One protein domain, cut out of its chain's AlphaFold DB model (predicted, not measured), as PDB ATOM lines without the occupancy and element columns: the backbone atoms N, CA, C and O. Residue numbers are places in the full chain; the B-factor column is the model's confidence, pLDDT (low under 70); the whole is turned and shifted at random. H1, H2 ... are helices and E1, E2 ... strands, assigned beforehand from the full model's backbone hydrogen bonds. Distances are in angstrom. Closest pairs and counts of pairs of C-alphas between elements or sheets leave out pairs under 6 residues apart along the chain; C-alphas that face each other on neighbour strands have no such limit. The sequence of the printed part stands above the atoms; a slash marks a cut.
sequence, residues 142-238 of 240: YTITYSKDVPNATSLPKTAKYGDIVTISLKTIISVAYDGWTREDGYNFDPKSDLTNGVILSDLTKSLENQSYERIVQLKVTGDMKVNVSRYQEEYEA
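This is residues 142 to 238 of the 240 residues of an uncharacterized protein of Bacteroidales bacterium 36-12 (UniProt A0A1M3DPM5). The domain is a rod made of one long, twisted sheet that folds back on itself at one end. The hairpin of E5 and E6 runs beside E3 and then turns sharply, and E1 with E2 joins the turned part, while E3, E4 and E7 run side by side toward the other end. The printed part has 97 residues, with seven named strands and one short named helix in the order E1, E2, E3, E4, H1, E5, E6, E7; the class is mostly strand. The sheet is branched and mixed, with E1 and E6 parallel and its other neighbour pairs antiparallel. The whole is only just loose, close to compact, with a radius of gyration of the C-alphas of 15.2 A and spans of 51 by 25 by 22 A.

E6, residues 212 to 227, has three neighbours and bends by 162 degrees at residue 224. E5, residues 195 to 208, forms a hairpin with it and bends by 127 degrees at residue 198; N 206 and O 214 are 2.8 A apart, within hydrogen-bond range. On the other side of E6, E3, residues 165 to 176, is antiparallel to it, with N 170 and O 215 at 2.8 A. On that same side lies E1, residues 142 to 146, parallel to E6, with N 145 and O 225 at 2.9 A. E2, residues 159 to 161, forms a hairpin with E1, with N 142 and O 160 at 2.8 A. E4, residues 181 to 188, forms a hairpin with E3, with N 175 and O 183 at 2.8 A. E7, residues 230 to 237, is antiparallel to E4, with N 188 and O 230 at 2.8 A. E2, E5 and E7 are edge strands. E5 and E7 are apart, and so are E1 and E4. H1, residues 191 to 194, only grazes the sheet; it is too short for any O i to N i+4 pair.

E1 begins at C-alpha 142, (34.113, 19.649, -49.871). E3 is 36.2 A long and ends at C-alpha 176, (42.692, 44.404, -16.189). From first to last C-alpha, E4 measures 21.2 A, E5 25.8 A, E6 22.9 A and E7 23.0 A. E7 ends at C-alpha 237, (46.366, 51.722, -20.979).

The two C-alphas farthest apart, those of Tyr 162 and Asp 179, are 51.2 A apart. The printed part has no cut. The link from E1 to E2, residues 147 to 158, is long; the others are tight. The mean pLDDT of the printed part is 89.2, with residues 152 to 153 and residue 238 under 70.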
ATOM      1  N   TYR A 142      33.036  18.682 -49.825       88.44
ATOM      2  CA  TYR A 142      34.113  19.649 -49.871       88.44
ATOM      3  C   TYR A 142      34.971  19.492 -48.636       88.44
ATOM      4  O   TYR A 142      34.460  19.197 -47.551       88.44
ATOM      5  N   THR A 143      36.268  19.705 -48.799       93.69
ATOM      6  CA  THR A 143      37.184  19.766 -47.668       93.69
ATOM      7  C   THR A 143      37.045  21.118 -46.985       93.69
ATOM      8  O   THR A 143      37.004  22.153 -47.647       93.69
ATOM      9  N   ILE A 144      37.004  21.109 -45.654       92.56
ATOM     10  CA  ILE A 144      37.093  22.324 -44.850       92.56
ATOM     11  C   ILE A 144      38.421  22.303 -44.104       92.56
ATOM     12  O   ILE A 144      38.715  21.364 -43.362       92.56
ATOM     13  N   THR A 145      39.224  23.341 -44.317       92.75
ATOM     14  CA  THR A 145      40.520  23.519 -43.657       92.75
ATOM     15  C   THR A 145      40.455  24.717 -42.722       92.75
ATOM     16  O   THR A 145      40.021  25.794 -43.130       92.75
ATOM     17  N   TYR A 146      40.921  24.526 -41.493       90.31
ATOM     18  CA  TYR A 146      41.006  25.559 -40.463       90.31
ATOM     19  C   TYR A 146      42.475  25.873 -40.172       90.31
ATOM     20  O   TYR A 146      43.317  24.969 -40.257       90.31
ATOM     21  N   SER A 147      42.797  27.120 -39.814       87.94
ATOM     22  CA  SER A 147      44.121  27.427 -39.261       87.94
ATOM     23  C   SER A 147      44.341  26.688 -37.934       87.94
ATOM     24  O   SER A 147      43.396  26.297 -37.244       87.94
ATOM     25  N   LYS A 148      45.612  26.506 -37.558       81.56
ATOM     26  CA  LYS A 148      45.997  25.893 -36.274       81.56
ATOM     27  C   LYS A 148      45.498  26.686 -35.056       81.56
ATOM     28  O   LYS A 148      45.389  26.118 -33.977       81.56
ATOM     29  N   ASP A 149      45.227  27.977 -35.248       83.25
ATOM     30  CA  ASP A 149      44.817  28.909 -34.201       83.25
ATOM     31  C   ASP A 149      43.286  28.963 -34.051       83.25
ATOM     32  O   ASP A 149      42.783  29.690 -33.204       83.25
ATOM     33  N   VAL A 150      42.518  28.192 -34.834       81.31
ATOM     34  CA  VAL A 150      41.066  28.089 -34.639       81.31
ATOM     35  C   VAL A 150      40.760  27.353 -33.323       81.31
ATOM     36  O   VAL A 150      41.232  26.223 -33.130       81.31
ATOM     37  N   PRO A 151      39.915  27.921 -32.439       70.25
ATOM     38  CA  PRO A 151      39.491  27.251 -31.216       70.25
ATOM     39  C   PRO A 151      38.829  25.896 -31.506       70.25
ATOM     40  O   PRO A 151      37.895  25.792 -32.298       70.25
ATOM     41  N   ASN A 152      39.301  24.847 -30.831       65.38
ATOM     42  CA  ASN A 152      38.705  23.508 -30.839       65.38
ATOM     43  C   ASN A 152      38.567  22.842 -32.229       65.38
ATOM     44  O   ASN A 152      37.554  22.201 -32.536       65.38
ATOM     45  N   ALA A 153      39.627  22.926 -33.046       66.12
ATOM     46  CA  ALA A 153      39.723  22.338 -34.391       66.12
ATOM     47  C   ALA A 153      39.354  20.838 -34.487       66.12
ATOM     48  O   ALA A 153      39.023  20.347 -35.567       66.12
ATOM     49  N   THR A 154      39.388  20.090 -33.379       70.75
ATOM     50  CA  THR A 154      38.985  18.676 -33.311       70.75
ATOM     51  C   THR A 154      37.471  18.460 -33.362       70.75
ATOM     52  O   THR A 154      37.041  17.420 -33.853       70.75
ATOM     53  N   SER A 155      36.666  19.421 -32.897       78.88
ATOM     54  CA  SER A 155      35.191  19.362 -32.931       78.88
ATOM     55  C   SER A 155      34.571  19.908 -34.221       78.88
ATOM     56  O   SER A 155      33.366  19.772 -34.435       78.88
ATOM     57  N   LEU A 156      35.382  20.514 -35.092       86.06
ATOM     58  CA  LEU A 156      34.907  21.144 -36.318       86.06
ATOM     59  C   LEU A 156      34.816  20.139 -37.479       86.06
ATOM     60  O   LEU A 156      35.671  19.257 -37.619       86.06
ATOM     61  N   PRO A 157      33.803  20.269 -38.356       88.44
ATOM     62  CA  PRO A 157      33.657  19.388 -39.505       88.44
ATOM     63  C   PRO A 157      34.812  19.605 -40.488       88.44
ATOM     64  O   PRO A 157      35.049  20.728 -40.927       88.44
ATOM     65  N   LYS A 158      35.500  18.524 -40.868       91.31
ATOM     66  CA  LYS A 158      36.575  18.531 -41.885       91.31
ATOM     67  C   LYS A 158      36.052  18.338 -43.310       91.31
ATOM     68  O   LYS A 158      36.769  18.571 -44.281       91.31
ATOM     69  N   THR A 159      34.802  17.900 -43.432       92.00
ATOM     70  CA  THR A 159      34.107  17.674 -44.700       92.00
ATOM     71  C   THR A 159      32.661  18.130 -44.591       92.00
ATOM     72  O   THR A 159      32.023  17.846 -43.577       92.00
ATOM     73  N   ALA A 160      32.127  18.764 -45.633       91.56
ATOM     74  CA  ALA A 160      30.731  19.208 -45.678       91.56
ATOM     75  C   ALA A 160      30.176  19.209 -47.108       91.56
ATOM     76  O   ALA A 160      30.930  19.132 -48.075       91.56
ATOM     77  N   LYS A 161      28.855  19.281 -47.258       92.19
ATOM     78  CA  LYS A 161      28.179  19.386 -48.557       92.19
ATOM     79  C   LYS A 161      28.029  20.845 -48.970       92.19
ATOM     80  O   LYS A 161      28.113  21.760 -48.155       92.19
ATOM     81  N   TYR A 162      27.757  21.063 -50.259       89.00
ATOM     82  CA  TYR A 162      27.396  22.395 -50.748       89.00
ATOM     83  C   TYR A 162      26.170  22.907 -49.988       89.00
ATOM     84  O   TYR A 162      25.127  22.254 -49.973       89.00
ATOM     85  N   GLY A 163      26.283  24.100 -49.422       88.00
ATOM     86  CA  GLY A 163      25.204  24.757 -48.703       88.00
ATOM     87  C   GLY A 163      25.063  24.374 -47.234       88.00
ATOM     88  O   GLY A 163      24.244  25.010 -46.570       88.00
ATOM     89  N   ASP A 164      25.853  23.425 -46.722       93.38
ATOM     90  CA  ASP A 164      25.925  23.162 -45.283       93.38
ATOM     91  C   ASP A 164      26.400  24.418 -44.537       93.38
ATOM     92  O   ASP A 164      27.157  25.238 -45.073       93.38
ATOM     93  N   ILE A 165      25.940  24.563 -43.293       94.31
ATOM     94  CA  ILE A 165      26.275  25.689 -42.421       94.31
ATOM     95  C   ILE A 165      27.302  25.227 -41.391       94.31
ATOM     96  O   ILE A 165      27.060  24.300 -40.622       94.31
ATOM     97  N   VAL A 166      28.437  25.914 -41.363       92.38
ATOM     98  CA  VAL A 166      29.507  25.751 -40.381       92.38
ATOM     99  C   VAL A 166      29.446  26.927 -39.418       92.38
ATOM    100  O   VAL A 166      29.299  28.067 -39.848       92.38
ATOM    101  N   THR A 167      29.547  26.665 -38.117       92.25
ATOM    102  CA  THR A 167      29.590  27.716 -37.091       92.25
ATOM    103  C   THR A 167      30.954  27.703 -36.420       92.25
ATOM    104  O   THR A 167      31.400  26.649 -35.974       92.25
ATOM    105  N   ILE A 168      31.595  28.867 -36.340       91.19
ATOM    106  CA  ILE A 168      32.804  29.076 -35.540       91.19
ATOM    107  C   ILE A 168      32.490  30.038 -34.394       91.19
ATOM    108  O   ILE A 168      31.720  30.983 -34.564       91.19
ATOM    109  N   SER A 169      33.078  29.770 -33.229       90.44
ATOM    110  CA  SER A 169      33.031  30.651 -32.062       90.44
ATOM    111  C   SER A 169      34.444  31.138 -31.750       90.44
ATOM    112  O   SER A 169      35.373  30.338 -31.616       90.44
ATOM    113  N   LEU A 170      34.592  32.456 -31.675       91.31
ATOM    114  CA  LEU A 170      35.835  33.167 -31.421       91.31
ATOM    115  C   LEU A 170      35.678  33.941 -30.113       91.31
ATOM    116  O   LEU A 170      34.916  34.905 -30.045       91.31
ATOM    117  N   LYS A 171      36.370  33.500 -29.064       90.88
ATOM    118  CA  LYS A 171      36.291  34.117 -27.738       90.88
ATOM    119  C   LYS A 171      37.451  35.080 -27.521       90.88
ATOM    120  O   LYS A 171      38.597  34.685 -27.715       90.88
ATOM    121  N   THR A 172      37.140  36.274 -27.034       92.12
ATOM    122  CA  THR A 172      38.120  37.228 -26.522       92.12
ATOM    123  C   THR A 172      37.951  37.395 -25.020       92.12
ATOM    124  O   THR A 172      36.831  37.449 -24.501       92.12
ATOM    125  N   ILE A 173      39.076  37.458 -24.319       91.56
ATOM    126  CA  ILE A 173      39.158  37.680 -22.880       91.56
ATOM    127  C   ILE A 173      39.896  38.994 -22.655       91.56
ATOM    128  O   ILE A 173      40.991  39.183 -23.180       91.56
ATOM    129  N   ILE A 174      39.301  39.867 -21.849       91.12
ATOM    130  CA  ILE A 174      39.925  41.094 -21.372       91.12
ATOM    131  C   ILE A 174      40.261  40.889 -19.894       91.12
ATOM    132  O   ILE A 174      39.435  40.424 -19.108       91.12
ATOM    133  N   SER A 175      41.490  41.214 -19.519       89.06
ATOM    134  CA  SER A 175      41.960  41.195 -18.138       89.06
ATOM    135  C   SER A 175      42.587  42.534 -17.796       89.06
ATOM    136  O   SER A 175      43.475  42.990 -18.513       89.06
ATOM    137  N   VAL A 176      42.153  43.137 -16.691       86.50
ATOM    138  CA  VAL A 176      42.692  44.404 -16.189       86.50
ATOM    139  C   VAL A 176      43.605  44.120 -14.999       86.50
ATOM    140  O   VAL A 176      43.187  43.499 -14.017       86.50
ATOM    141  N   ALA A 177      44.862  44.540 -15.099       83.81
ATOM    142  CA  ALA A 177      45.842  44.461 -14.029       83.81
ATOM    143  C   ALA A 177      45.610  45.559 -12.977       83.81
ATOM    144  O   ALA A 177      44.929  46.557 -13.214       83.81
ATOM    145  N   TYR A 178      46.171  45.368 -11.781       80.50
ATOM    146  CA  TYR A 178      45.981  46.288 -10.650       80.50
ATOM    147  C   TYR A 178      46.534  47.698 -10.917       80.50
ATOM    148  O   TYR A 178      46.050  48.675 -10.354       80.50
ATOM    149  N   ASP A 179      47.539  47.800 -11.782       82.75
ATOM    150  CA  ASP A 179      48.175  49.042 -12.223       82.75
ATOM    151  C   ASP A 179      47.423  49.745 -13.372       82.75
ATOM    152  O   ASP A 179      47.895  50.764 -13.870       82.75
ATOM    153  N   GLY A 180      46.245  49.244 -13.767       79.81
ATOM    154  CA  GLY A 180      45.387  49.838 -14.796       79.81
ATOM    155  C   GLY A 180      45.675  49.370 -16.225       79.81
ATOM    156  O   GLY A 180      44.925  49.721 -17.139       79.81
ATOM    157  N   TRP A 181      46.703  48.541 -16.434       85.88
ATOM    158  CA  TRP A 181      46.984  47.959 -17.745       85.88
ATOM    159  C   TRP A 181      45.917  46.942 -18.131       85.88
ATOM    160  O   TRP A 181      45.577  46.039 -17.365       85.88
ATOM    161  N   THR A 182      45.390  47.078 -19.341       88.25
ATOM    162  CA  THR A 182      44.418  46.145 -19.901       88.25
ATOM    163  C   THR A 182      45.110  45.247 -20.906       88.25
ATOM    164  O   THR A 182      45.816  45.717 -21.794       88.25
ATOM    165  N   ARG A 183      44.894  43.941 -20.765       90.69
ATOM    166  CA  ARG A 183      45.322  42.926 -21.721       90.69
ATOM    167  C   ARG A 183      44.109  42.300 -22.382       90.69
ATOM    168  O   ARG A 183      43.193  41.851 -21.694       90.69
ATOM    169  N   GLU A 184      44.158  42.205 -23.699       92.69
ATOM    170  CA  GLU A 184      43.151  41.563 -24.533       92.69
ATOM    171  C   GLU A 184      43.784  40.377 -25.268       92.69
ATOM    172  O   GLU A 184      44.816  40.518 -25.921       92.69
ATOM    173  N   ASP A 185      43.204  39.187 -25.119       92.44
ATOM    174  CA  ASP A 185      43.650  37.952 -25.776       92.44
ATOM    175  C   ASP A 185      42.464  37.340 -26.515       92.44
ATOM    176  O   ASP A 185      41.440  37.004 -25.908       92.44
ATOM    177  N   GLY A 186      42.584  37.236 -27.834       91.88
ATOM    178  CA  GLY A 186      41.459  36.895 -28.689       91.88
ATOM    179  C   GLY A 186      41.869  36.419 -30.071       91.88
ATOM    180  O   GLY A 186      43.011  36.036 -30.333       91.88
ATOM    181  N   TYR A 187      40.890  36.422 -30.971       91.88
ATOM    182  CA  TYR A 187      41.044  35.909 -32.326       91.88
ATOM    183  C   TYR A 187      40.546  36.916 -33.358       91.88
ATOM    184  O   TYR A 187      39.421  37.406 -33.275       91.88
ATOM    185  N   ASN A 188      41.374  37.163 -34.366       90.56
ATOM    186  CA  ASN A 188      41.052  37.972 -35.528       90.56
ATOM    187  C   ASN A 188      40.616  37.085 -36.695       90.56
ATOM    188  O   ASN A 188      41.223  36.052 -36.988       90.56
ATOM    189  N   PHE A 189      39.545  37.527 -37.347       92.25
ATOM    190  CA  PHE A 189      38.970  36.921 -38.541       92.25
ATOM    191  C   PHE A 189      38.404  38.036 -39.424       92.25
ATOM    192  O   PHE A 189      37.371  38.628 -39.079       92.25
ATOM    193  N   ASP A 190      39.083  38.330 -40.535       92.31
ATOM    194  CA  ASP A 190      38.577  39.184 -41.608       92.31
ATOM    195  C   ASP A 190      38.030  38.302 -42.742       92.31
ATOM    196  O   ASP A 190      38.792  37.697 -43.499       92.31
ATOM    197  N   PRO A 191      36.706  38.257 -42.935       89.31
ATOM    198  CA  PRO A 191      36.079  37.454 -43.980       89.31
ATOM    199  C   PRO A 191      36.599  37.698 -45.396       89.31
ATOM    200  O   PRO A 191      36.436  36.836 -46.257       89.31
ATOM    201  N   LYS A 192      37.160  38.879 -45.679       89.75
ATOM    202  CA  LYS A 192      37.636  39.228 -47.021       89.75
ATOM    203  C   LYS A 192      38.965  38.565 -47.358       89.75
ATOM    204  O   LYS A 192      39.171  38.202 -48.514       89.75
ATOM    205  N   SER A 193      39.858  38.429 -46.382       92.38
ATOM    206  CA  SER A 193      41.177  37.812 -46.560       92.38
ATOM    207  C   SER A 193      41.226  36.369 -46.068       92.38
ATOM    208  O   SER A 193      41.988  35.559 -46.594       92.38
ATOM    209  N   ASP A 194      40.397  36.036 -45.082       93.75
ATOM    210  CA  ASP A 194      40.567  34.830 -44.280       93.75
ATOM    211  C   ASP A 194      39.564  33.722 -44.620       93.75
ATOM    212  O   ASP A 194      39.682  32.601 -44.118       93.75
ATOM    213  N   LEU A 195      38.595  34.005 -45.497       95.31
ATOM    214  CA  LEU A 195      37.611  33.042 -45.981       95.31
ATOM    215  C   LEU A 195      37.771  32.806 -47.483       95.31
ATOM    216  O   LEU A 195      37.704  33.720 -48.297       95.31
ATOM    217  N   THR A 196      37.916  31.543 -47.874       96.12
ATOM    218  CA  THR A 196      37.858  31.125 -49.283       96.12
ATOM    219  C   THR A 196      36.736  30.120 -49.474       96.12
ATOM    220  O   THR A 196      36.586  29.216 -48.656       96.12
ATOM    221  N   ASN A 197      35.974  30.247 -50.568       93.19
ATOM    222  CA  ASN A 197      34.876  29.342 -50.935       93.19
ATOM    223  C   ASN A 197      33.809  29.156 -49.834       93.19
ATOM    224  O   ASN A 197      33.154  28.108 -49.748       93.19
ATOM    225  N   GLY A 198      33.582  30.197 -49.034       92.50
ATOM    226  CA  GLY A 198      32.484  30.290 -48.079       92.50
ATOM    227  C   GLY A 198      31.767  31.632 -48.192       92.50
ATOM    228  O   GLY A 198      32.317  32.600 -48.712       92.50
ATOM    229  N   VAL A 199      30.531  31.686 -47.700       93.62
ATOM    230  CA  VAL A 199      29.741  32.922 -47.605       93.62
ATOM    231  C   VAL A 199      29.307  33.121 -46.161       93.62
ATOM    232  O   VAL A 199      28.806  32.184 -45.542       93.62
ATOM    233  N   ILE A 200      29.457  34.334 -45.635       95.50
ATOM    234  CA  ILE A 200      28.942  34.677 -44.308       95.50
ATOM    235  C   ILE A 200      27.428  34.806 -44.361       95.50
ATOM    236  O   ILE A 200      26.885  35.564 -45.161       95.50
ATOM    237  N   LEU A 201      26.760  34.063 -43.484       93.44
ATOM    238  CA  LEU A 201      25.325  34.173 -43.251       93.44
ATOM    239  C   LEU A 201      25.021  35.075 -42.057       93.44
ATOM    240  O   LEU A 201      24.062  35.839 -42.095       93.44
ATOM    241  N   SER A 202      25.827  34.977 -41.002       95.00
ATOM    242  CA  SER A 202      25.717  35.820 -39.816       95.00
ATOM    243  C   SER A 202      27.071  35.974 -39.134       95.00
ATOM    244  O   SER A 202      27.930  35.093 -39.221       95.00
ATOM    245  N   ASP A 203      27.246  37.115 -38.477       94.56
ATOM    246  CA  ASP A 203      28.430  37.465 -37.704       94.56
ATOM    247  C   ASP A 203      27.967  38.303 -36.513       94.56
ATOM    248  O   ASP A 203      27.523  39.443 -36.669       94.56
ATOM    249  N   LEU A 204      27.935  37.677 -35.342       94.44
ATOM    250  CA  LEU A 204      27.329  38.243 -34.143       94.44
ATOM    251  C   LEU A 204      28.356  38.277 -33.027       94.44
ATOM    252  O   LEU A 204      28.926  37.246 -32.688       94.44
ATOM    253  N   THR A 205      28.519  39.437 -32.400       93.25
ATOM    254  CA  THR A 205      29.315  39.570 -31.178       93.25
ATOM    255  C   THR A 205      28.387  39.655 -29.978       93.25
ATOM    256  O   THR A 205      27.435  40.437 -29.971       93.25
ATOM    257  N   LYS A 206      28.649  38.832 -28.966       92.19
ATOM    258  CA  LYS A 206      27.920  38.809 -27.700       92.19
ATOM    259  C   LYS A 206      28.872  39.160 -26.570       92.19
ATOM    260  O   LYS A 206      29.921  38.535 -26.443       92.19
ATOM    261  N   SER A 207      28.485  40.116 -25.729       89.25
ATOM    262  CA  SER A 207      29.152  40.304 -24.441       89.25
ATOM    263  C   SER A 207      28.832  39.112 -23.549       89.25
ATOM    264  O   SER A 207      27.679  38.691 -23.451       89.25
ATOM    265  N   LEU A 208      29.856  38.585 -22.901       85.12
ATOM    266  CA  LEU A 208      29.744  37.598 -21.844       85.12
ATOM    267  C   LEU A 208      29.981  38.285 -20.493       85.12
ATOM    268  O   LEU A 208      30.390  39.446 -20.420       85.12
ATOM    269  N   GLU A 209      29.721  37.559 -19.410       81.00
ATOM    270  CA  GLU A 209      30.111  37.989 -18.069       81.00
ATOM    271  C   GLU A 209      31.649  38.047 -17.944       81.00
ATOM    272  O   GLU A 209      32.381  37.394 -18.697       81.00
ATOM    273  N   ASN A 210      32.148  38.819 -16.973       77.62
ATOM    274  CA  ASN A 210      33.574  38.906 -16.624       77.62
ATOM    275  C   ASN A 210      34.490  39.403 -17.758       77.62
ATOM    276  O   ASN A 210      35.481  38.752 -18.071       77.62
ATOM    277  N   GLN A 211      34.161  40.552 -18.365       83.00
ATOM    278  CA  GLN A 211      35.028  41.231 -19.344       83.00
ATOM    279  C   GLN A 211      35.457  40.313 -20.506       83.00
ATOM    280  O   GLN A 211      36.610  40.272 -20.920       83.00
ATOM    281  N   SER A 212      34.522  39.527 -21.034       87.19
ATOM    282  CA  SER A 212      34.780  38.682 -22.196       87.19
ATOM    283  C   SER A 212      33.691  38.864 -23.239       87.19
ATOM    284  O   SER A 212      32.570  39.262 -22.924       87.19
ATOM    285  N   TYR A 213      34.019  38.592 -24.494       90.81
ATOM    286  CA  TYR A 213      33.042  38.591 -25.571       90.81
ATOM    287  C   TYR A 213      33.270  37.402 -26.500       90.81
ATOM    288  O   TYR A 213      34.373  36.871 -26.623       90.81
ATOM    289  N   GLU A 214      32.191  36.944 -27.119       92.00
ATOM    290  CA  GLU A 214      32.186  35.825 -28.050       92.00
ATOM    291  C   GLU A 214      31.628  36.293 -29.391       92.00
ATOM    292  O   GLU A 214      30.493  36.769 -29.478       92.00
ATOM    293  N   ARG A 215      32.429  36.149 -30.446       92.81
ATOM    294  CA  ARG A 215      32.019  36.367 -31.828       92.81
ATOM    295  C   ARG A 215      31.658  35.026 -32.460       92.81
ATOM    296  O   ARG A 215      32.492  34.131 -32.569       92.81
ATOM    297  N   ILE A 216      30.403  34.887 -32.871       92.19
ATOM    298  CA  ILE A 216      29.848  33.689 -33.501       92.19
ATOM    299  C   ILE A 216      29.643  33.987 -34.982       92.19
ATOM    300  O   ILE A 216      28.855  34.867 -35.334       92.19
ATOM    301  N   VAL A 217      30.310  33.220 -35.842       93.50
ATOM    302  CA  VAL A 217      30.217  33.384 -37.297       93.50
ATOM    303  C   VAL A 217      29.618  32.130 -37.920       93.50
ATOM    304  O   VAL A 217      30.112  31.021 -37.706       93.50
ATOM    305  N   GLN A 218      28.561  32.306 -38.715       94.94
ATOM    306  CA  GLN A 218      27.954  31.233 -39.503       94.94
ATOM    307  C   GLN A 218      28.349  31.357 -40.971       94.94
ATOM    308  O   GLN A 218      28.096  32.372 -41.624       94.94
ATOM    309  N   LEU A 219      28.935  30.287 -41.497       94.56
ATOM    310  CA  LEU A 219      29.509  30.200 -42.830       94.56
ATOM    311  C   LEU A 219      28.756  29.157 -43.651       94.56
ATOM    312  O   LEU A 219      28.592  28.018 -43.220       94.56
ATOM    313  N   LYS A 220      28.330  29.521 -44.858       94.75
ATOM    314  CA  LYS A 220      27.778  28.589 -45.842       94.75
ATOM    315  C   LYS A 220      28.885  28.056 -46.737       94.75
ATOM    316  O   LYS A 220      29.599  28.838 -47.365       94.75
ATOM    317  N   VAL A 221      28.973  26.737 -46.860       94.12
ATOM    318  CA  VAL A 221      29.953  26.067 -47.724       94.12
ATOM    319  C   VAL A 221      29.570  26.249 -49.193       94.12
ATOM    320  O   VAL A 221      28.456  25.907 -49.597       94.12
ATOM    321  N   THR A 222      30.494  26.760 -50.010       91.00
ATOM    322  CA  THR A 222      30.282  26.929 -51.466       91.00
ATOM    323  C   THR A 222      31.308  26.192 -52.329       91.00
ATOM    324  O   THR A 222      31.113  26.051 -53.533       91.00
ATOM    325  N   GLY A 223      32.361  25.660 -51.710       91.31
ATOM    326  CA  GLY A 223      33.436  24.905 -52.341       91.31
ATOM    327  C   GLY A 223      34.384  24.345 -51.280       91.31
ATOM    328  O   GLY A 223      34.013  24.276 -50.109       91.31
ATOM    329  N   ASP A 224      35.609  23.986 -51.677       93.56
ATOM    330  CA  ASP A 224      36.665  23.607 -50.728       93.56
ATOM    331  C   ASP A 224      37.044  24.825 -49.890       93.56
ATOM    332  O   ASP A 224      37.707  25.752 -50.369       93.56
ATOM    333  N   MET A 225      36.528  24.848 -48.664       94.75
ATOM    334  CA  MET A 225      36.487  26.028 -47.820       94.75
ATOM    335  C   MET A 225      37.748  26.115 -46.966       94.75
ATOM    336  O   MET A 225      38.162  25.140 -46.335       94.75
ATOM    337  N   LYS A 226      38.351  27.303 -46.921       94.88
ATOM    338  CA  LYS A 226      39.455  27.614 -46.009       94.88
ATOM    339  C   LYS A 226      39.024  28.730 -45.075       94.88
ATOM    340  O   LYS A 226      38.494  29.732 -45.549       94.88
ATOM    341  N   VAL A 227      39.242  28.519 -43.782       94.25
ATOM    342  CA  VAL A 227      38.953  29.476 -42.715       94.25
ATOM    343  C   VAL A 227      40.247  29.709 -41.946       94.25
ATOM    344  O   VAL A 227      40.700  28.845 -41.192       94.25
ATOM    345  N   ASN A 228      40.859  30.865 -42.166       93.88
ATOM    346  CA  ASN A 228      42.029  31.286 -41.413       93.88
ATOM    347  C   ASN A 228      41.574  32.136 -40.235       93.88
ATOM    348  O   ASN A 228      40.726  32.996 -40.371       93.88
ATOM    349  N   VAL A 229      42.113  31.881 -39.059       91.56
ATOM    350  CA  VAL A 229      41.908  32.726 -37.883       91.56
ATOM    351  C   VAL A 229      43.280  32.944 -37.280       91.56
ATOM    352  O   VAL A 229      44.081  32.007 -37.253       91.56
ATOM    353  N   SER A 230      43.553  34.162 -36.829       91.56
ATOM    354  CA  SER A 230      44.827  34.512 -36.203       91.56
ATOM    355  C   SER A 230      44.589  34.886 -34.752       91.56
ATOM    356  O   SER A 230      43.765  35.752 -34.468       91.56
ATOM    357  N   ARG A 231      45.302  34.249 -33.823       91.38
ATOM    358  CA  ARG A 231      45.300  34.691 -32.425       91.38
ATOM    359  C   ARG A 231      46.052  36.017 -32.311       91.38
ATOM    360  O   ARG A 231      47.089  36.181 -32.951       91.38
ATOM    361  N   TYR A 232      45.556  36.922 -31.479       92.44
ATOM    362  CA  TYR A 232      46.253  38.150 -31.119       92.44
ATOM    363  C   TYR A 232      46.305  38.314 -29.601       92.44
ATOM    364  O   TYR A 232      45.502  37.737 -28.868       92.44
ATOM    365  N   GLN A 233      47.273  39.108 -29.157       92.75
ATOM    366  CA  GLN A 233      47.371  39.588 -27.791       92.75
ATOM    367  C   GLN A 233      47.803  41.049 -27.843       92.75
ATOM    368  O   GLN A 233      48.818  41.361 -28.467       92.75
ATOM    369  N   GLU A 234      47.048  41.915 -27.185       91.50
ATOM    370  CA  GLU A 234      47.319  43.347 -27.116       91.50
ATOM    371  C   GLU A 234      47.302  43.817 -25.662       91.50
ATOM    372  O   GLU A 234      46.564  43.288 -24.829       91.50
ATOM    373  N   GLU A 235      48.151  44.797 -25.357       90.38
ATOM    374  CA  GLU A 235      48.245  45.442 -24.050       90.38
ATOM    375  C   GLU A 235      48.164  46.953 -24.250       90.38
ATOM    376  O   GLU A 235      48.872  47.512 -25.092       90.38
ATOM    377  N   TYR A 236      47.279  47.610 -23.505       87.31
ATOM    378  CA  TYR A 236      47.058  49.049 -23.597       87.31
ATOM    379  C   TYR A 236      46.628  49.643 -22.255       87.31
ATOM    380  O   TYR A 236      46.018  48.981 -21.414       87.31
ATOM    381  N   GLU A 237      46.928  50.926 -22.068       81.69
ATOM    382  CA  GLU A 237      46.366  51.722 -20.979       81.69
ATOM    383  C   GLU A 237      44.919  52.085 -21.341       81.69
ATOM    384  O   GLU A 237      44.665  52.719 -22.369       81.69
ATOM    385  N   ALA A 238      43.951  51.648 -20.533       68.12
ATOM    386  CA  ALA A 238      42.556  52.011 -20.761       68.12
ATOM    387  C   ALA A 238      42.363  53.515 -20.484       68.12
ATOM    388  O   ALA A 238      42.840  54.000 -19.454       68.12
TER     389      ALA A 238